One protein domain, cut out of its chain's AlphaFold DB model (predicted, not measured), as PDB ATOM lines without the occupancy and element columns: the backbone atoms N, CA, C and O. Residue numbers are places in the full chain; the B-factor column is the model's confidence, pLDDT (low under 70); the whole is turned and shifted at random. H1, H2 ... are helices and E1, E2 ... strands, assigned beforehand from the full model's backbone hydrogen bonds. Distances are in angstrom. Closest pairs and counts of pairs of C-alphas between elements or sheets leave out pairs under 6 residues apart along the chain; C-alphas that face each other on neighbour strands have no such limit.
ATOM      1  N   ASP A  10     -17.316 -22.202  51.033       79.56
ATOM      2  CA  ASP A  10     -17.887 -21.085  51.803       79.56
ATOM      3  C   ASP A  10     -17.157 -19.752  51.556       79.56
ATOM      4  O   ASP A  10     -17.790 -18.698  51.510       79.56
ATOM      5  N   THR A  11     -15.832 -19.800  51.365       81.25
ATOM      6  CA  THR A  11     -15.011 -18.634  51.011       81.25
ATOM      7  C   THR A  11     -15.455 -18.096  49.655       81.25
ATOM      8  O   THR A  11     -15.825 -16.928  49.529       81.25
ATOM      9  N   LEU A  12     -15.462 -18.969  48.645       81.12
ATOM     10  CA  LEU A  12     -15.812 -18.622  47.272       81.12
ATOM     11  C   LEU A  12     -17.262 -18.142  47.157       81.12
ATOM     12  O   LEU A  12     -17.512 -17.186  46.434       81.12
ATOM     13  N   ASP A  13     -18.204 -18.736  47.887       81.19
ATOM     14  CA  ASP A  13     -19.606 -18.310  47.923       81.19
ATOM     15  C   ASP A  13     -19.772 -16.921  48.534       81.19
ATOM     16  O   ASP A  13     -20.502 -16.080  47.993       81.19
ATOM     17  N   CYS A  14     -19.087 -16.671  49.656       82.31
ATOM     18  CA  CYS A  14     -19.115 -15.383  50.335       82.31
ATOM     19  C   CYS A  14     -18.535 -14.282  49.435       82.31
ATOM     20  O   CYS A  14     -19.126 -13.210  49.307       82.31
ATOM     21  N   ILE A  15     -17.435 -14.581  48.737       82.25
ATOM     22  CA  ILE A  15     -16.830 -13.685  47.751       82.25
ATOM     23  C   ILE A  15     -17.757 -13.526  46.537       82.25
ATOM     24  O   ILE A  15     -18.145 -12.425  46.191       82.25
ATOM     25  N   ASN A  16     -18.237 -14.582  45.896       77.69
ATOM     26  CA  ASN A  16     -19.069 -14.430  44.695       77.69
ATOM     27  C   ASN A  16     -20.392 -13.689  44.956       77.69
ATOM     28  O   ASN A  16     -20.924 -13.027  44.064       77.69
ATOM     29  N   SER A  17     -20.905 -13.752  46.184       74.31
ATOM     30  CA  SER A  17     -22.116 -13.040  46.596       74.31
ATOM     31  C   SER A  17     -21.851 -11.605  47.084       74.31
ATOM     32  O   SER A  17     -22.813 -10.869  47.320       74.31
ATOM     33  N   PHE A  18     -20.584 -11.168  47.199       74.25
ATOM     34  CA  PHE A  18     -20.222  -9.927  47.902       74.25
ATOM     35  C   PHE A  18     -20.814  -8.668  47.270       74.25
ATOM     36  O   PHE A  18     -21.097  -7.719  47.993       74.25
ATOM     37  N   VAL A  19     -21.034  -8.637  45.945       68.06
ATOM     38  CA  VAL A  19     -21.594  -7.451  45.259       68.06
ATOM     39  C   VAL A  19     -22.972  -7.101  45.829       68.06
ATOM     40  O   VAL A  19     -23.379  -5.944  45.833       68.06
ATOM     41  N   LYS A  20     -23.696  -8.107  46.332       75.62
ATOM     42  CA  LYS A  20     -25.028  -7.945  46.917       75.62
ATOM     43  C   LYS A  20     -24.978  -7.676  48.421       75.62
ATOM     44  O   LYS A  20     -25.884  -7.031  48.937       75.62
ATOM     45  N   GLU A  21     -23.961  -8.185  49.118       81.56
ATOM     46  CA  GLU A  21     -23.887  -8.198  50.585       81.56
ATOM     47  C   GLU A  21     -22.447  -7.937  51.091       81.56
ATOM     48  O   GLU A  21     -21.811  -8.827  51.665       81.56
ATOM     49  N   PRO A  22     -21.895  -6.723  50.888       80.62
ATOM     50  CA  PRO A  22     -20.497  -6.416  51.214       80.62
ATOM     51  C   PRO A  22     -20.201  -6.478  52.722       80.62
ATOM     52  O   PRO A  22     -19.102  -6.857  53.130       80.62
ATOM     53  N   ASN A  23     -21.193  -6.190  53.568       84.06
ATOM     54  CA  ASN A  23     -21.104  -6.339  55.022       84.06
ATOM     55  C   ASN A  23     -20.816  -7.788  55.455       84.06
ATOM     56  O   ASN A  23     -20.016  -8.008  56.365       84.06
ATOM     57  N   LYS A  24     -21.429  -8.782  54.798       84.38
ATOM     58  CA  LYS A  24     -21.199 -10.202  55.098       84.38
ATOM     59  C   LYS A  24     -19.768 -10.608  54.787       84.38
ATOM     60  O   LYS A  24     -19.160 -11.284  55.610       84.38
ATOM     61  N   LEU A  25     -19.229 -10.162  53.649       86.19
ATOM     62  CA  LEU A  25     -17.838 -10.429  53.285       86.19
ATOM     63  C   LEU A  25     -16.873  -9.807  54.300       86.19
ATOM     64  O   LEU A  25     -15.974 -10.490  54.778       86.19
ATOM     65  N   ILE A  26     -17.074  -8.539  54.669       88.06
ATOM     66  CA  ILE A  26     -16.222  -7.854  55.651       88.06
ATOM     67  C   ILE A  26     -16.244  -8.583  56.999       88.06
ATOM     68  O   ILE A  26     -15.188  -8.861  57.568       88.06
ATOM     69  N   ASN A  27     -17.434  -8.934  57.489       86.75
ATOM     70  CA  ASN A  27     -17.579  -9.674  58.738       86.75
ATOM     71  C   ASN A  27     -16.908 -11.054  58.647       86.75
ATOM     72  O   ASN A  27     -16.164 -11.419  59.554       86.75
ATOM     73  N   TYR A  28     -17.101 -11.785  57.548       86.88
ATOM     74  CA  TYR A  28     -16.468 -13.083  57.322       86.88
ATOM     75  C   TYR A  28     -14.936 -12.988  57.327       86.88
ATOM     76  O   TYR A  28     -14.278 -13.694  58.087       86.88
ATOM     77  N   LEU A  29     -14.362 -12.073  56.539       87.19
ATOM     78  CA  LEU A  29     -12.911 -11.901  56.425       87.19
ATOM     79  C   LEU A  29     -12.267 -11.425  57.730       87.19
ATOM     80  O   LEU A  29     -11.126 -11.766  58.022       87.19
ATOM     81  N   SER A  30     -13.002 -10.681  58.555       85.75
ATOM     82  CA  SER A  30     -12.499 -10.218  59.851       85.75
ATOM     83  C   SER A  30     -12.285 -11.324  60.892       85.75
ATOM     84  O   SER A  30     -11.676 -11.072  61.930       85.75
ATOM     85  N   GLU A  31     -12.774 -12.542  60.637       85.81
ATOM     86  CA  GLU A  31     -12.498 -13.708  61.483       85.81
ATOM     87  C   GLU A  31     -11.123 -14.343  61.214       85.81
ATOM     88  O   GLU A  31     -10.712 -15.244  61.953       85.81
ATOM     89  N   PHE A  32     -10.431 -13.912  60.155       84.44
ATOM     90  CA  PHE A  32      -9.154 -14.471  59.726       84.44
ATOM     91  C   PHE A  32      -8.012 -13.521  60.071       84.44
ATOM     92  O   PHE A  32      -7.946 -12.394  59.579       84.44
ATOM     93  N   ASP A  33      -7.079 -13.999  60.895       79.94
ATOM     94  CA  ASP A  33      -5.947 -13.199  61.370       79.94
ATOM     95  C   ASP A  33      -5.062 -12.721  60.207       79.94
ATOM     96  O   ASP A  33      -4.454 -11.657  60.290       79.94
ATOM     97  N   GLU A  34      -4.987 -13.489  59.113       76.69
ATOM     98  CA  GLU A  34      -4.252 -13.122  57.903       76.69
ATOM     99  C   GLU A  34      -4.827 -11.886  57.212       76.69
ATOM    100  O   GLU A  34      -4.055 -11.024  56.798       76.69
ATOM    101  N   CYS A  35      -6.155 -11.751  57.161       81.44
ATOM    102  CA  CYS A  35      -6.805 -10.589  56.558       81.44
ATOM    103  C   CYS A  35      -6.620  -9.326  57.409       81.44
ATOM    104  O   CYS A  35      -6.643  -8.216  56.882       81.44
ATOM    105  N   LEU A  36      -6.421  -9.482  58.722       73.31
ATOM    106  CA  LEU A  36      -6.220  -8.383  59.673       73.31
ATOM    107  C   LEU A  36      -4.780  -7.861  59.725       73.31
ATOM    108  O   LEU A  36      -4.494  -6.916  60.465       73.31
ATOM    109  N   ARG A  37      -3.851  -8.475  58.987       65.81
ATOM    110  CA  ARG A  37      -2.465  -8.009  58.949       65.81
ATOM    111  C   ARG A  37      -2.429  -6.643  58.276       65.81
ATOM    112  O   ARG A  37      -2.824  -6.509  57.126       65.81
ATOM    113  N   THR A  38      -1.922  -5.631  58.975       59.62
ATOM    114  CA  THR A  38      -1.579  -4.344  58.361       59.62
ATOM    115  C   THR A  38      -0.500  -4.575  57.310       59.62
ATOM    116  O   THR A  38       0.653  -4.827  57.657       59.62
ATOM    117  N   VAL A  39      -0.892  -4.518  56.041       64.94
ATOM    118  CA  VAL A  39       0.007  -4.642  54.890       64.94
ATOM    119  C   VAL A  39       0.603  -3.266  54.588       64.94
ATOM    120  O   VAL A  39      -0.124  -2.274  54.570       64.94
ATOM    121  N   HIS A  40       1.917  -3.177  54.372       68.38
ATOM    122  CA  HIS A  40       2.528  -1.948  53.861       68.38
ATOM    123  C   HIS A  40       2.283  -1.817  52.351       68.38
ATOM    124  O   HIS A  40       2.150  -2.813  51.648       68.38
ATOM    125  N   ALA A  41       2.281  -0.589  51.825       65.75
ATOM    126  CA  ALA A  41       1.956  -0.332  50.415       65.75
ATOM    127  C   ALA A  41       2.790  -1.158  49.413       65.75
ATOM    128  O   ALA A  41       2.251  -1.656  48.427       65.75
ATOM    129  N   ASN A  42       4.088  -1.341  49.679       66.81
ATOM    130  CA  ASN A  42       4.975  -2.112  48.801       66.81
ATOM    131  C   ASN A  42       4.696  -3.619  48.863       66.81
ATOM    132  O   ASN A  42       4.773  -4.291  47.838       66.81
ATOM    133  N   ASP A  43       4.337  -4.137  50.039       69.44
ATOM    134  CA  ASP A  43       4.030  -5.556  50.221       69.44
ATOM    135  C   ASP A  43       2.761  -5.928  49.446       69.44
ATOM    136  O   ASP A  43       2.688  -6.990  48.838       69.44
ATOM    137  N   ALA A  44       1.776  -5.027  49.416       67.81
ATOM    138  CA  ALA A  44       0.510  -5.244  48.731       67.81
ATOM    139  C   ALA A  44       0.654  -5.260  47.197       67.81
ATOM    140  O   ALA A  44       0.077  -6.122  46.534       67.81
ATOM    141  N   ALA A  45       1.456  -4.349  46.633       73.19
ATOM    142  CA  ALA A  45       1.741  -4.337  45.197       73.19
ATOM    143  C   ALA A  45       2.522  -5.596  44.785       73.19
ATOM    144  O   ALA A  45       2.139  -6.273  43.835       73.19
ATOM    145  N   PHE A  46       3.539  -5.970  45.570       76.62
ATOM    146  CA  PHE A  46       4.313  -7.190  45.346       76.62
ATOM    147  C   PHE A  46       3.457  -8.461  45.443       76.62
ATOM    148  O   PHE A  46       3.638  -9.382  44.647       76.62
ATOM    149  N   LEU A  47       2.516  -8.526  46.394       72.56
ATOM    150  CA  LEU A  47       1.560  -9.632  46.491       72.56
ATOM    151  C   LEU A  47       0.753  -9.755  45.198       72.56
ATOM    152  O   LEU A  47       0.712 -10.831  44.614       72.56
ATOM    153  N   ILE A  48       0.175  -8.660  44.708       72.00
ATOM    154  CA  ILE A  48      -0.621  -8.658  43.474       72.00
ATOM    155  C   ILE A  48       0.222  -9.066  42.259       72.00
ATOM    156  O   ILE A  48      -0.206  -9.911  41.477       72.00
ATOM    157  N   GLU A  49       1.438  -8.541  42.128       75.38
ATOM    158  CA  GLU A  49       2.368  -8.938  41.064       75.38
ATOM    159  C   GLU A  49       2.737 -10.417  41.140       75.38
ATOM    160  O   GLU A  49       2.686 -11.109  40.127       75.38
ATOM    161  N   SER A  50       3.028 -10.924  42.339       75.44
ATOM    162  CA  SER A  50       3.326 -12.341  42.567       75.44
ATOM    163  C   SER A  50       2.148 -13.233  42.175       75.44
ATOM    164  O   SER A  50       2.337 -14.312  41.614       75.44
ATOM    165  N   LEU A  51       0.918 -12.785  42.443       71.88
ATOM    166  CA  LEU A  51      -0.293 -13.473  42.005       71.88
ATOM    167  C   LEU A  51      -0.424 -13.458  40.482       71.88
ATOM    168  O   LEU A  51      -0.818 -14.467  39.902       71.88
ATOM    169  N   PHE A  52      -0.031 -12.364  39.825       70.69
ATOM    170  CA  PHE A  52      -0.015 -12.305  38.367       70.69
ATOM    171  C   PHE A  52       1.124 -13.144  37.759       70.69
ATOM    172  O   PHE A  52       1.013 -13.671  36.663       70.69
ATOM    173  N   GLU A  53       2.280 -13.267  38.407       67.12
ATOM    174  CA  GLU A  53       3.373 -14.115  37.909       67.12
ATOM    175  C   GLU A  53       3.016 -15.605  37.942       67.12
ATOM    176  O   GLU A  53       3.384 -16.346  37.028       67.12
ATOM    177  N   GLN A  54       2.208 -16.029  38.919       60.84
ATOM    178  CA  GLN A  54       1.634 -17.377  38.957       60.84
ATOM    179  C   GLN A  54       0.716 -17.682  37.748       60.84
ATOM    180  O   GLN A  54       0.446 -18.855  37.481       60.84
ATOM    181  N   GLU A  55       0.277 -16.673  36.977       55.22
ATOM    182  CA  GLU A  55      -0.523 -16.825  35.745       55.22
ATOM    183  C   GLU A  55       0.250 -17.520  34.606       55.22
ATOM    184  O   GLU A  55      -0.349 -18.173  33.750       55.22
ATOM    185  N   ILE A  56       1.583 -17.407  34.579       54.44
ATOM    186  CA  ILE A  56       2.385 -17.672  33.370       54.44
ATOM    187  C   ILE A  56       2.760 -19.152  33.201       54.44
ATOM    188  O   ILE A  56       3.008 -19.606  32.085       54.44
ATOM    189  N   GLU A  57       2.747 -19.956  34.264       55.25
ATOM    190  CA  GLU A  57       3.255 -21.336  34.190       55.25
ATOM    191  C   GLU A  57       2.355 -22.317  33.399       55.25
ATOM    192  O   GLU A  57       2.739 -23.475  33.221       55.25
ATOM    193  N   LYS A  58       1.165 -21.907  32.914       53.94
ATOM    194  CA  LYS A  58       0.153 -22.828  32.337       53.94
ATOM    195  C   LYS A  58      -0.588 -22.362  31.068       53.94
ATOM    196  O   LYS A  58      -1.675 -22.878  30.810       53.94
ATOM    197  N   ASP A  59      -0.070 -21.409  30.285       57.47
ATOM    198  CA  ASP A  59      -0.748 -20.878  29.072       57.47
ATOM    199  C   ASP A  59      -2.201 -20.393  29.322       57.47
ATOM    200  O   ASP A  59      -3.049 -20.380  28.427       57.47
ATOM    201  N   THR A  60      -2.522 -20.007  30.560       66.19
ATOM    202  CA  THR A  60      -3.874 -19.600  30.963       66.19
ATOM    203  C   THR A  60      -3.916 -18.090  31.137       66.19
ATOM    204  O   THR A  60      -3.148 -17.534  31.914       66.19
ATOM    205  N   ILE A  61      -4.825 -17.417  30.429       69.75
ATOM    206  CA  ILE A  61      -5.046 -15.979  30.606       69.75
ATOM    207  C   ILE A  61      -5.934 -15.793  31.834       69.75
ATOM    208  O   ILE A  61      -7.115 -16.159  31.809       69.75
ATOM    209  N   LEU A  62      -5.362 -15.238  32.898       74.38
ATOM    210  CA  LEU A  62      -6.110 -14.804  34.066       74.38
ATOM    211  C   LEU A  62      -6.448 -13.313  33.948       74.38
ATOM    212  O   LEU A  62      -5.702 -12.520  33.379       74.38
ATOM    213  N   PHE A  63      -7.634 -12.956  34.431       75.38
ATOM    214  CA  PHE A  63      -8.166 -11.602  34.448       75.38
ATOM    215  C   PHE A  63      -8.201 -11.126  35.897       75.38
ATOM    216  O   PHE A  63      -9.007 -11.648  36.682       75.38
ATOM    217  N   PRO A  64      -7.338 -10.171  36.267       80.12
ATOM    218  CA  PRO A  64      -7.334  -9.634  37.607       80.12
ATOM    219  C   PRO A  64      -8.452  -8.629  37.833       80.12
ATOM    220  O   PRO A  64      -8.666  -7.716  37.034       80.12
ATOM    221  N   GLU A  65      -9.110  -8.753  38.978       84.94
ATOM    222  CA  GLU A  65     -10.098  -7.805  39.479       84.94
ATOM    223  C   GLU A  65      -9.727  -7.397  40.906       84.94
ATOM    224  O   GLU A  65      -9.702  -8.231  41.816       84.94
ATOM    225  N   ILE A  66      -9.462  -6.109  41.109       87.12
ATOM    226  CA  ILE A  66      -9.153  -5.517  42.409       87.12
ATOM    227  C   ILE A  66     -10.372  -4.725  42.868       87.12
ATOM    228  O   ILE A  66     -10.865  -3.849  42.166       87.12
ATOM    229  N   HIS A  67     -10.853  -5.008  44.067       88.56
ATOM    230  CA  HIS A  67     -11.953  -4.287  44.684       88.56
ATOM    231  C   HIS A  67     -11.460  -3.555  45.923       88.56
ATOM    232  O   HIS A  67     -10.824  -4.157  46.791       88.56
ATOM    233  N   ILE A  68     -11.799  -2.273  46.020       89.94
ATOM    234  CA  ILE A  68     -11.452  -1.416  47.149       89.94
ATOM    235  C   ILE A  68     -12.737  -0.946  47.818       89.94
ATOM    236  O   ILE A  68     -13.532  -0.229  47.210       89.94
ATOM    237  N   TYR A  69     -12.930  -1.341  49.075       88.25
ATOM    238  CA  TYR A  69     -14.121  -1.019  49.854       88.25
ATOM    239  C   TYR A  69     -13.798  -0.075  50.990       88.25
ATOM    240  O   TYR A  69     -13.011  -0.419  51.870       88.25
ATOM    241  N   ASP A  70     -14.500   1.052  51.043       89.12
ATOM    242  CA  ASP A  70     -14.599   1.809  52.279       89.12
ATOM    243  C   ASP A  70     -15.415   0.990  53.289       89.12
ATOM    244  O   ASP A  70     -16.623   0.785  53.126       89.12
ATOM    245  N   VAL A  71     -14.743   0.497  54.333       88.69
ATOM    246  CA  VAL A  71     -15.376  -0.399  55.302       88.69
ATOM    247  C   VAL A  71     -16.524   0.317  55.997       88.69
ATOM    248  O   VAL A  71     -17.615  -0.239  56.051       88.69
ATOM    249  N   LYS A  72     -16.348   1.569  56.436       83.81
ATOM    250  CA  LYS A  72     -17.404   2.316  57.145       83.81
ATOM    251  C   LYS A  72     -18.679   2.448  56.326       83.81
ATOM    252  O   LYS A  72     -19.770   2.355  56.882       83.81
ATOM    253  N   THR A  73     -18.541   2.636  55.019       81.44
ATOM    254  CA  THR A  73     -19.691   2.741  54.114       81.44
ATOM    255  C   THR A  73     -20.386   1.390  53.915       81.44
ATOM    256  O   THR A  73     -21.601   1.340  53.748       81.44
ATOM    257  N   ALA A  74     -19.631   0.290  53.961       79.12
ATOM    258  CA  ALA A  74     -20.120  -1.049  53.651       79.12
ATOM    259  C   ALA A  74     -20.741  -1.808  54.840       79.12
ATOM    260  O   ALA A  74     -21.663  -2.593  54.626       79.12
ATOM    261  N   ILE A  75     -20.261  -1.620  56.076       74.81
ATOM    262  CA  ILE A  75     -20.728  -2.404  57.241       74.81
ATOM    263  C   ILE A  75     -22.032  -1.919  57.883       74.81
ATOM    264  O   ILE A  75     -22.694  -2.725  58.540       74.81
ATOM    265  N   GLY A  76     -22.418  -0.650  57.711       66.56
ATOM    266  CA  GLY A  76     -23.586  -0.090  58.405       66.56
ATOM    267  C   GLY A  76     -23.557  -0.360  59.923       66.56
ATOM    268  O   GLY A  76     -22.487  -0.400  60.535       66.56
ATOM    269  N   ASP A  77     -24.726  -0.594  60.529       65.00
ATOM    270  CA  ASP A  77     -24.860  -0.840  61.978       65.00
ATOM    271  C   ASP A  77     -24.544  -2.300  62.405       65.00
ATOM    272  O   ASP A  77     -24.306  -2.574  63.588       65.00
ATOM    273  N   ASP A  78     -24.454  -3.230  61.444       64.56
ATOM    274  CA  ASP A  78     -24.373  -4.692  61.646       64.56
ATOM    275  C   ASP A  78     -22.932  -5.251  61.709       64.56
ATOM    276  O   ASP A  78     -22.672  -6.426  61.424       64.56
ATOM    277  N   SER A  79     -21.951  -4.425  62.077       66.25
ATOM    278  CA  SER A  79     -20.557  -4.881  62.202       66.25
ATOM    279  C   SER A  79     -20.284  -5.649  63.497       66.25
ATOM    280  O   SER A  79     -20.813  -5.325  64.570       66.25
ATOM    281  N   ASN A  80     -19.402  -6.648  63.398       75.69
ATOM    282  CA  ASN A  80     -18.848  -7.320  64.569       75.69
ATOM    283  C   ASN A  80     -17.846  -6.424  65.327       75.69
ATOM    284  O   ASN A  80     -17.353  -5.418  64.807       75.69
ATOM    285  N   ASP A  81     -17.528  -6.801  66.567       79.69
ATOM    286  CA  ASP A  81     -16.690  -5.982  67.452       79.69
ATOM    287  C   ASP A  81     -15.263  -5.783  66.914       79.69
ATOM    288  O   ASP A  81     -14.675  -4.721  67.117       79.69
ATOM    289  N   SER A  82     -14.696  -6.761  66.194       77.88
ATOM    290  CA  SER A  82     -13.357  -6.641  65.596       77.88
ATOM    291  C   SER A  82     -13.291  -5.516  64.567       77.88
ATOM    292  O   SER A  82     -12.395  -4.672  64.634       77.88
ATOM    293  N   ILE A  83     -14.249  -5.467  63.639       83.06
ATOM    294  CA  ILE A  83     -14.281  -4.434  62.599       83.06
ATOM    295  C   ILE A  83     -14.644  -3.074  63.180       83.06
ATOM    296  O   ILE A  83     -14.001  -2.093  62.811       83.06
ATOM    297  N   LYS A  84     -15.586  -3.005  64.132       81.44
ATOM    298  CA  LYS A  84     -15.892  -1.755  64.851       81.44
ATOM    299  C   LYS A  84     -14.637  -1.177  65.501       81.44
ATOM    300  O   LYS A  84     -14.258  -0.043  65.219       81.44
ATOM    301  N   ASN A  85     -13.908  -2.001  66.255       81.56
ATOM    302  CA  ASN A  85     -12.671  -1.588  66.917       81.56
ATOM    303  C   ASN A  85     -11.581  -1.116  65.939       81.56
ATOM    304  O   ASN A  85     -10.813  -0.210  66.271       81.56
ATOM    305  N   MET A  86     -11.472  -1.725  64.754       80.75
ATOM    306  CA  MET A  86     -10.526  -1.273  63.728       80.75
ATOM    307  C   MET A  86     -10.984   0.019  63.050       80.75
ATOM    308  O   MET A  86     -10.172   0.926  62.898       80.75
ATOM    309  N   ALA A  87     -12.262   0.136  62.692       82.31
ATOM    310  CA  ALA A  87     -12.823   1.319  62.040       82.31
ATOM    311  C   ALA A  87     -12.813   2.561  62.952       82.31
ATOM    312  O   ALA A  87     -12.689   3.691  62.466       82.31
ATOM    313  N   ASP A  88     -12.904   2.358  64.269       82.25
ATOM    314  CA  ASP A  88     -12.768   3.416  65.273       82.25
ATOM    315  C   ASP A  88     -11.327   3.931  65.369       82.25
ATOM    316  O   ASP A  88     -11.096   5.136  65.477       82.25
ATOM    317  N   LYS A  89     -10.341   3.029  65.292       82.31
ATOM    318  CA  LYS A  89      -8.910   3.379  65.324       82.31
ATOM    319  C   LYS A  89      -8.403   3.921  63.993       82.31
ATOM    320  O   LYS A  89      -7.484   4.737  63.977       82.31
ATOM    321  N   LEU A  90      -8.990   3.462  62.892       82.12
ATOM    322  CA  LEU A  90      -8.602   3.796  61.533       82.12
ATOM    323  C   LEU A  90      -9.837   4.267  60.756       82.12
ATOM    324  O   LEU A  90     -10.525   3.467  60.121       82.12
ATOM    325  N   PRO A  91     -10.141   5.578  60.782       78.94
ATOM    326  CA  PRO A  91     -11.349   6.097  60.158       78.94
ATOM    327  C   PRO A  91     -11.463   5.860  58.651       78.94
ATOM    328  O   PRO A  91     -12.573   5.906  58.132       78.94
ATOM    329  N   SER A  92     -10.340   5.615  57.979       86.06
ATOM    330  CA  SER A  92     -10.216   5.291  56.557       86.06
ATOM    331  C   SER A  92      -9.963   3.796  56.309       86.06
ATOM    332  O   SER A  92      -9.339   3.431  55.309       86.06
ATOM    333  N   LEU A  93     -10.401   2.924  57.228       89.50
ATOM    334  CA  LEU A  93     -10.288   1.475  57.082       89.50
ATOM    335  C   LEU A  93     -10.897   1.028  55.753       89.50
ATOM    336  O   LEU A  93     -12.055   1.314  55.442       89.50
ATOM    337  N   THR A  94     -10.088   0.316  54.986       90.06
ATOM    338  CA  THR A  94     -10.383  -0.111  53.630       90.06
ATOM    339  C   THR A  94     -10.142  -1.610  53.525       90.06
ATOM    340  O   THR A  94      -9.142  -2.114  54.032       90.06
ATOM    341  N   LEU A  95     -11.062  -2.331  52.890       90.31
ATOM    342  CA  LEU A  95     -10.856  -3.727  52.511       90.31
ATOM    343  C   LEU A  95     -10.405  -3.762  51.051       90.31
ATOM    344  O   LEU A  95     -11.127  -3.292  50.171       90.31
ATOM    345  N   CYS A  96      -9.241  -4.353  50.809       89.44
ATOM    346  CA  CYS A  96      -8.773  -4.707  49.479       89.44
ATOM    347  C   CYS A  96      -9.072  -6.186  49.235       89.44
ATOM    348  O   CYS A  96      -8.668  -7.036  50.027       89.44
ATOM    349  N   LEU A  97      -9.774  -6.491  48.146       88.38
ATOM    350  CA  LEU A  97     -10.063  -7.850  47.692       88.38
ATOM    351  C   LEU A  97      -9.537  -8.011  46.266       88.38
ATOM    352  O   LEU A  97      -9.930  -7.265  45.376       88.38
ATOM    353  N   ILE A  98      -8.691  -9.007  46.044       85.38
ATOM    354  CA  ILE A  98      -8.084  -9.311  44.750       85.38
ATOM    355  C   ILE A  98      -8.629 -10.648  44.274       85.38
ATOM    356  O   ILE A  98      -8.633 -11.622  45.022       85.38
ATOM    357  N   LYS A  99      -9.075 -10.714  43.023       85.38
ATOM    358  CA  LYS A  99      -9.537 -11.947  42.382       85.38
ATOM    359  C   LYS A  99      -8.785 -12.160  41.085       85.38
ATOM    360  O   LYS A  99      -8.664 -11.229  40.296       85.38
ATOM    361  N   LEU A 100      -8.381 -13.399  40.829       79.88
ATOM    362  CA  LEU A 100      -7.921 -13.835  39.516       79.88
ATOM    363  C   LEU A 100      -8.936 -14.800  38.923       79.88
ATOM    364  O   LEU A 100      -9.267 -15.828  39.530       79.88
ATOM    365  N   LYS A 101      -9.434 -14.472  37.733       77.75
ATOM    366  CA  LYS A 101     -10.425 -15.280  37.022       77.75
ATOM    367  C   LYS A 101      -9.856 -15.869  35.741       77.75
ATOM    368  O   LYS A 101      -9.221 -15.164  34.974       77.75
ATOM    369  N   CYS A 102     -10.178 -17.123  35.453       74.75
ATOM    370  CA  CYS A 102      -9.994 -17.739  34.143       74.75
ATOM    371  C   CYS A 102     -11.351 -17.758  33.424       74.75
ATOM    372  O   CYS A 102     -12.160 -18.668  33.625       74.75
ATOM    373  N   GLY A 103     -11.643 -16.732  32.621       75.94
ATOM    374  CA  GLY A 103     -12.992 -16.522  32.088       75.94
ATOM    375  C   GLY A 103     -13.994 -16.261  33.220       75.94
ATOM    376  O   GLY A 103     -13.834 -15.310  33.978       75.94
ATOM    377  N   GLU A 104     -15.012 -17.113  33.363       71.50
ATOM    378  CA  GLU A 104     -15.987 -17.023  34.465       71.50
ATOM    379  C   GLU A 104     -15.535 -17.755  35.744       71.50
ATOM    380  O   GLU A 104     -16.159 -17.609  36.795       71.50
ATOM    381  N   LEU A 105     -14.451 -18.538  35.684       72.31
ATOM    382  CA  LEU A 105     -13.998 -19.358  36.805       72.31
ATOM    383  C   LEU A 105     -13.085 -18.567  37.747       72.31
ATOM    384  O   LEU A 105     -11.975 -18.180  37.377       72.31
ATOM    385  N   LEU A 106     -13.511 -18.399  38.998       72.56
ATOM    386  CA  LEU A 106     -12.660 -17.853  40.053       72.56
ATOM    387  C   LEU A 106     -11.534 -18.844  40.377       72.56
ATOM    388  O   LEU A 106     -11.793 -19.971  40.788       72.56
ATOM    389  N   THR A 107     -10.291 -18.426  40.141       71.75
ATOM    390  CA  THR A 107      -9.102 -19.289  40.240       71.75
ATOM    391  C   THR A 107      -8.311 -19.009  41.511       71.75
ATOM    392  O   THR A 107      -7.853 -19.939  42.170       71.75
ATOM    393  N   PHE A 108      -8.181 -17.736  41.882       74.00
ATOM    394  CA  PHE A 108      -7.470 -17.323  43.085       74.00
ATOM    395  C   PHE A 108      -8.130 -16.088  43.707       74.00
ATOM    396  O   PHE A 108      -8.716 -15.270  42.993       74.00
ATOM    397  N   VAL A 109      -8.037 -15.957  45.033       79.38
ATOM    398  CA  VAL A 109      -8.523 -14.792  45.780       79.38
ATOM    399  C   VAL A 109      -7.516 -14.411  46.850       79.38
ATOM    400  O   VAL A 109      -7.027 -15.302  47.521       79.38
ATOM    401  N   ASP A 110      -7.290 -13.121  47.079       83.56
ATOM    402  CA  ASP A 110      -6.663 -12.611  48.303       83.56
ATOM    403  C   ASP A 110      -7.478 -11.457  48.886       83.56
ATOM    404  O   ASP A 110      -8.209 -10.780  48.161       83.56
ATOM    405  N   ALA A 111      -7.371 -11.232  50.193       86.44
ATOM    406  CA  ALA A 111      -8.041 -10.123  50.850       86.44
ATOM    407  C   ALA A 111      -7.316  -9.653  52.111       86.44
ATOM    408  O   ALA A 111      -6.909 -10.459  52.949       86.44
ATOM    409  N   PHE A 112      -7.244  -8.336  52.293       87.12
ATOM    410  CA  PHE A 112      -6.646  -7.729  53.479       87.12
ATOM    411  C   PHE A 112      -7.255  -6.364  53.804       87.12
ATOM    412  O   PHE A 112      -7.723  -5.630  52.930       87.12
ATOM    413  N   PHE A 113      -7.221  -6.011  55.087       88.19
ATOM    414  CA  PHE A 113      -7.605  -4.693  55.572       88.19
ATOM    415  C   PHE A 113      -6.386  -3.768  55.653       88.19
ATOM    416  O   PHE A 113      -5.324  -4.145  56.146       88.19
ATOM    417  N   CYS A 114      -6.542  -2.528  55.202       87.12
ATOM    418  CA  CYS A 114      -5.507  -1.500  55.271       87.12
ATOM    419  C   CYS A 114      -6.123  -0.105  55.434       87.12
ATOM    420  O   CYS A 114      -7.345   0.058  55.457       87.12
ATOM    421  N   ASP A 115      -5.287   0.918  55.586       87.31
ATOM    422  CA  ASP A 115      -5.754   2.293  55.440       87.31
ATOM    423  C   ASP A 115      -5.942   2.642  53.959       87.31
ATOM    424  O   ASP A 115      -5.264   2.115  53.075       87.31
ATOM    425  N   ARG A 116      -6.855   3.571  53.686       87.06
ATOM    426  CA  ARG A 116      -7.167   3.978  52.315       87.06
ATOM    427  C   ARG A 116      -5.960   4.504  51.534       87.06
ATOM    428  O   ARG A 116      -5.846   4.205  50.352       87.06
ATOM    429  N   ASN A 117      -5.051   5.251  52.163       84.25
ATOM    430  CA  ASN A 117      -3.887   5.786  51.453       84.25
ATOM    431  C   ASN A 117      -2.968   4.654  50.998       84.25
ATOM    432  O   ASN A 117      -2.473   4.689  49.875       84.25
ATOM    433  N   THR A 118      -2.789   3.629  51.829       85.25
ATOM    434  CA  THR A 118      -2.079   2.403  51.453       85.25
ATOM    435  C   THR A 118      -2.728   1.728  50.246       85.25
ATOM    436  O   THR A 118      -2.015   1.380  49.306       85.25
ATOM    437  N   ALA A 119      -4.059   1.608  50.213       86.31
ATOM    438  CA  ALA A 119      -4.772   1.026  49.074       86.31
ATOM    439  C   ALA A 119      -4.567   1.826  47.770       86.31
ATOM    440  O   ALA A 119      -4.273   1.245  46.726       86.31
ATOM    441  N   LEU A 120      -4.676   3.158  47.820       84.94
ATOM    442  CA  LEU A 120      -4.504   4.013  46.636       84.94
ATOM    443  C   LEU A 120      -3.041   4.062  46.163       84.94
ATOM    444  O   LEU A 120      -2.780   4.026  44.962       84.94
ATOM    445  N   LEU A 121      -2.074   4.095  47.087       81.06
ATOM    446  CA  LEU A 121      -0.646   4.038  46.756       81.06
ATOM    447  C   LEU A 121      -0.253   2.691  46.139       81.06
ATOM    448  O   LEU A 121       0.546   2.663  45.206       81.06
ATOM    449  N   MET A 122      -0.828   1.588  46.624       83.88
ATOM    450  CA  MET A 122      -0.653   0.266  46.025       83.88
ATOM    451  C   MET A 122      -1.114   0.256  44.564       83.88
ATOM    452  O   MET A 122      -0.360  -0.194  43.706       83.88
ATOM    453  N   LEU A 123      -2.308   0.785  44.265       81.56
ATOM    454  CA  LEU A 123      -2.801   0.876  42.885       81.56
ATOM    455  C   LEU A 123      -1.866   1.690  41.990       81.56
ATOM    456  O   LEU A 123      -1.539   1.252  40.893       81.56
ATOM    457  N   LYS A 124      -1.383   2.834  42.482       79.19
ATOM    458  CA  LYS A 124      -0.427   3.665  41.743       79.19
ATOM    459  C   LYS A 124       0.874   2.919  41.431       79.19
ATOM    460  O   LYS A 124       1.430   3.061  40.346       79.19
ATOM    461  N   ASN A 125       1.388   2.154  42.390       77.25
ATOM    462  CA  ASN A 125       2.613   1.382  42.189       77.25
ATOM    463  C   ASN A 125       2.407   0.255  41.168       77.25
ATOM    464  O   ASN A 125       3.289   0.024  40.345       77.25
ATOM    465  N   LEU A 126       1.234  -0.387  41.187       76.19
ATOM    466  CA  LEU A 126       0.865  -1.400  40.201       76.19
ATOM    467  C   LEU A 126       0.800  -0.832  38.786       76.19
ATOM    468  O   LEU A 126       1.345  -1.458  37.885       76.19
ATOM    469  N   GLU A 127       0.204   0.347  38.580       70.12
ATOM    470  CA  GLU A 127       0.177   0.993  37.254       70.12
ATOM    471  C   GLU A 127       1.587   1.113  36.661       70.12
ATOM    472  O   GLU A 127       1.829   0.679  35.535       70.12
ATOM    473  N   ASN A 128       2.543   1.603  37.453       66.81
ATOM    474  CA  ASN A 128       3.921   1.796  36.996       66.81
ATOM    475  C   ASN A 128       4.605   0.477  36.603       66.81
ATOM    476  O   ASN A 128       5.302   0.423  35.592       66.81
ATOM    477  N   ASN A 129       4.408  -0.585  37.387       66.25
ATOM    478  CA  ASN A 129       5.071  -1.869  37.157       66.25
ATOM    479  C   ASN A 129       4.377  -2.700  36.062       66.25
ATOM    480  O   ASN A 129       5.026  -3.471  35.352       66.25
ATOM    481  N   LEU A 130       3.061  -2.557  35.888       65.06
ATOM    482  CA  LEU A 130       2.291  -3.314  34.896       65.06
ATOM    483  C   LEU A 130       2.420  -2.735  33.488       65.06
ATOM    484  O   LEU A 130       2.395  -3.514  32.532       65.06
ATOM    485  N   ASP A 131       2.638  -1.424  33.350       60.66
ATOM    486  CA  ASP A 131       2.961  -0.786  32.068       60.66
ATOM    487  C   ASP A 131       4.235  -1.376  31.441       60.66
ATOM    488  O   ASP A 131       4.296  -1.599  30.227       60.66
ATOM    489  N   GLU A 132       5.225  -1.739  32.262       58.81
ATOM    490  CA  GLU A 132       6.436  -2.431  31.803       58.81
ATOM    491  C   GLU A 132       6.133  -3.840  31.255       58.81
ATOM    492  O   GLU A 132       6.797  -4.313  30.328       58.81
ATOM    493  N   HIS A 133       5.086  -4.492  31.771       62.06
ATOM    494  CA  HIS A 133       4.726  -5.883  31.476       62.06
ATOM    495  C   HIS A 133       3.484  -6.046  30.576       62.06
ATOM    496  O   HIS A 133       3.128  -7.178  30.241       62.06
ATOM    497  N   LYS A 134       2.832  -4.949  30.156       64.25
ATOM    498  CA  LYS A 134       1.590  -4.915  29.348       64.25
ATOM    499  C   LYS A 134       0.435  -5.755  29.915       64.25
ATOM    500  O   LYS A 134      -0.331  -6.347  29.151       64.25
ATOM    501  N   ARG A 135       0.307  -5.839  31.239       68.81
ATOM    502  CA  ARG A 135      -0.766  -6.610  31.892       68.81
ATOM    503  C   ARG A 135      -1.985  -5.718  32.132       68.81
ATOM    504  O   ARG A 135      -1.843  -4.592  32.592       68.81
ATOM    505  N   SER A 136      -3.183  -6.215  31.822       73.06
ATOM    506  CA  SER A 136      -4.448  -5.503  32.057       73.06
ATOM    507  C   SER A 136      -5.145  -6.023  33.309       73.06
ATOM    508  O   SER A 136      -5.223  -7.235  33.491       73.06
ATOM    509  N   TYR A 137      -5.732  -5.133  34.104       78.31
ATOM    510  CA  TYR A 137      -6.548  -5.471  35.270       78.31
ATOM    511  C   TYR A 137      -7.746  -4.528  35.372       78.31
ATOM    512  O   TYR A 137      -7.779  -3.464  34.752       78.31
ATOM    513  N   HIS A 138      -8.740  -4.935  36.155       84.44
ATOM    514  CA  HIS A 138      -9.932  -4.146  36.441       84.44
ATOM    515  C   HIS A 138      -9.939  -3.708  37.903       84.44
ATOM    516  O   HIS A 138      -9.599  -4.496  38.787       84.44
ATOM    517  N   VAL A 139     -10.343  -2.463  38.163       85.94
ATOM    518  CA  VAL A 139     -10.475  -1.922  39.521       85.94
ATOM    519  C   VAL A 139     -11.903  -1.462  39.756       85.94
ATOM    520  O   VAL A 139     -12.452  -0.685  38.975       85.94
ATOM    521  N   GLU A 140     -12.486  -1.887  40.874       87.00
ATOM    522  CA  GLU A 140     -13.780  -1.405  41.340       87.00
ATOM    523  C   GLU A 140     -13.668  -0.717  42.697       87.00
ATOM    524  O   GLU A 140     -13.159  -1.280  43.669       87.00
ATOM    525  N   TYR A 141     -14.210   0.494  42.770       87.50
ATOM    526  CA  TYR A 141     -14.241   1.303  43.980       87.50
ATOM    527  C   TYR A 141     -15.640   1.279  44.590       87.50
ATOM    528  O   TYR A 141     -16.629   1.574  43.918       87.50
ATOM    529  N   HIS A 142     -15.724   0.974  45.883       86.62
ATOM    530  CA  HIS A 142     -16.985   0.762  46.586       86.62
ATOM    531  C   HIS A 142     -17.067   1.669  47.808       86.62
ATOM    532  O   HIS A 142     -16.384   1.457  48.809       86.62
ATOM    533  N   GLY A 143     -17.904   2.703  47.723       81.31
ATOM    534  CA  GLY A 143     -18.106   3.652  48.823       81.31
ATOM    535  C   GLY A 143     -16.961   4.648  49.037       81.31
ATOM    536  O   GLY A 143     -17.018   5.421  49.988       81.31
ATOM    537  N   LEU A 144     -15.949   4.674  48.160       82.69
ATOM    538  CA  LEU A 144     -14.907   5.700  48.209       82.69
ATOM    539  C   LEU A 144     -15.441   7.055  47.707       82.69
ATOM    540  O   LEU A 144     -16.187   7.096  46.722       82.69
ATOM    541  N   PRO A 145     -15.038   8.179  48.330       80.81
ATOM    542  CA  PRO A 145     -15.349   9.508  47.821       80.81
ATOM    543  C   PRO A 145     -14.841   9.703  46.386       80.81
ATOM    544  O   PRO A 145     -13.695   9.390  46.069       80.81
ATOM    545  N   HIS A 146     -15.677  10.290  45.526       77.56
ATOM    546  CA  HIS A 146     -15.380  10.444  44.096       77.56
ATOM    547  C   HIS A 146     -14.060  11.183  43.808       77.56
ATOM    548  O   HIS A 146     -13.344  10.808  42.888       77.56
ATOM    549  N   GLY A 147     -13.719  12.204  44.603       75.81
ATOM    550  CA  GLY A 147     -12.463  12.947  44.438       75.81
ATOM    551  C   GLY A 147     -11.221  12.078  44.649       75.81
ATOM    552  O   GLY A 147     -10.290  12.147  43.858       75.81
ATOM    553  N   GLU A 148     -11.245  11.202  45.654       75.06
ATOM    554  CA  GLU A 148     -10.130  10.300  45.975       75.06
ATOM    555  C   GLU A 148      -9.977   9.194  44.915       75.06
ATOM    556  O   GLU A 148      -8.864   8.816  44.564       75.06
ATOM    557  N   MET A 149     -11.093   8.726  44.343       77.56
ATOM    558  CA  MET A 149     -11.096   7.790  43.210       77.56
ATOM    559  C   MET A 149     -10.496   8.408  41.935       77.56
ATOM    560  O   MET A 149      -9.809   7.735  41.177       77.56
ATOM    561  N   LEU A 150     -10.765   9.687  41.661       73.94
ATOM    562  CA  LEU A 150     -10.177  10.365  40.501       73.94
ATOM    563  C   LEU A 150      -8.670  10.573  40.673       73.94
ATOM    564  O   LEU A 150      -7.919  10.438  39.711       73.94
ATOM    565  N   GLU A 151      -8.215  10.877  41.890       69.81
ATOM    566  CA  GLU A 151      -6.787  11.029  42.177       69.81
ATOM    567  C   GLU A 151      -5.996   9.741  41.934       69.81
ATOM    568  O   GLU A 151      -4.865   9.825  41.456       69.81
ATOM    569  N   SER A 152      -6.573   8.562  42.193       67.12
ATOM    570  CA  SER A 152      -5.904   7.295  41.874       67.12
ATOM    571  C   SER A 152      -5.842   7.005  40.377       67.12
ATOM    572  O   SER A 152      -4.858   6.424  39.946       67.12
ATOM    573  N   LEU A 153      -6.820   7.453  39.581       63.56
ATOM    574  CA  LEU A 153      -6.858   7.239  38.124       63.56
ATOM    575  C   LEU A 153      -5.971   8.212  37.325       63.56
ATOM    576  O   LEU A 153      -5.595   7.915  36.197       63.56
ATOM    577  N   HIS A 154      -5.664   9.386  37.884       56.97
ATOM    578  CA  HIS A 154      -4.924  10.464  37.207       56.97
ATOM    579  C   HIS A 154      -3.550  10.738  37.828       56.97
ATOM    580  O   HIS A 154      -2.944  11.789  37.604       56.97
ATOM    581  N   CYS A 155      -3.033   9.813  38.638       49.69
ATOM    582  CA  CYS A 155      -1.791  10.018  39.382       49.69
ATOM    583  C   CYS A 155      -0.540  10.175  38.494       49.69
ATOM    584  O   CYS A 155       0.478  10.670  38.996       49.69
TER     585      CYS A 155
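Overview. This is residues 10 to 155 of the 158 residues of an uncharacterized protein of Photobacterium toruni (UniProt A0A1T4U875). A twisted sheet of four strands forms the core, with helices over both faces: H3 and H6 cover one face and run along the strands, while the short H1 and H2 cross the other face, with the short H4 on that face too. H5 sits past one end of the strands and only grazes the sheet, and H7 packs on H6 at the side of the sheet. The printed part has 146 residues, with seven named helices and four named strands in the order H1, H2, H3, E1, H4, H5, E2, E3, H6, E4, H7. The sheet's order is E3, E2, E1, E4; it is mixed, and the class is mixed, helices and strands. The whole is compact, with a radius of gyration of the C-alphas of 14.9 A and spans of 45 by 36 by 24 A.

Along the chain. H1 is residues 10 to 16 and begins at C-alpha 10, (-17.887, -21.085, 51.803). H2 is residues 22 to 29, and H3, residues 41 to 53, is 18.7 A long from first to last C-alpha. E1, residues 63 to 70, is 23.2 A long. H4 follows at residues 71 to 75, and H5 is residues 81 to 89. E2, residues 93 to 102, is 29.9 A long and begins at C-alpha 93, (-10.288, 1.475, 57.082). E3, residues 105 to 115, is 29.7 A long and bends by 56 degrees at residue 108. H6, residues 116 to 133, is the longest helix at 25.9 A. E4 is residues 138 to 142, 13.3 A long. H7, residues 146 to 153, ends at C-alpha 153, (-6.858, 7.239, 38.124).

Arrangement. E2 and E1 are antiparallel at 163 degrees, with N 67 and O 97 within hydrogen-bond range at 2.8 A. E2 and E3 form a hairpin, antiparallel at 165 degrees, with N 98 and O 110 at 2.8 A. E1 and E4 are parallel at 17 degrees, with N 68 and O 140 at 2.9 A. E3 and E4 are the edge strands. E3, H6 and E4 make a split strand-helix-strand unit, two strands that run the same way with E2 and E1 between them in the sheet, and its crossover is right-handed. H6 lies over E2 and E1 at a height over the sheet of 11.5 A. H3 is on the same face, over E2, at a height of 9.8 A. H3 and H6 touch at a steep tilt of 41 degrees, the same way; Ala 41 and Thr 118 have the closest C-alphas, 5.0 A apart, and H6 touches H3 with residues 118 to 126 alone. H6 touches H7 with residues 120 to 124 alone, the closest C-alphas being those of Leu 120 and Ser 152, 6.0 A apart. H7 is only just not on the sheet, with 4 pairs of C-alphas within 10 A. On the opposite face H1 and H2 form a helical hairpin at a shallow tilt of 32 degrees, opposite ways, the C-alphas of Cys 14 and Leu 25 being closest at 5.9 A. H2 touches H4, with the C-alphas of Asn 23 and Ile 75 closest at 4.5 A. H5 is close to H4 but not clearly touching, the C-alphas of Lys 72 and Ala 87 being closest at 6.8 A. Every O i to N i+4 pair is within hydrogen-bond range in H1, H2, H3, H4, H5 and H7, and 12 of 14 are in H6.

Size, cuts and confidence. The C-alphas of Asp 59 and Asp 77, the two farthest apart, are 45.5 A apart. The printed part has no cut, and the link from H2 to H3, 11 residues, is long. Mean pLDDT of the printed part is 76.9; 35 residues are under 70, among them residues 37 to 44, 53 to 61 and 128 to 135.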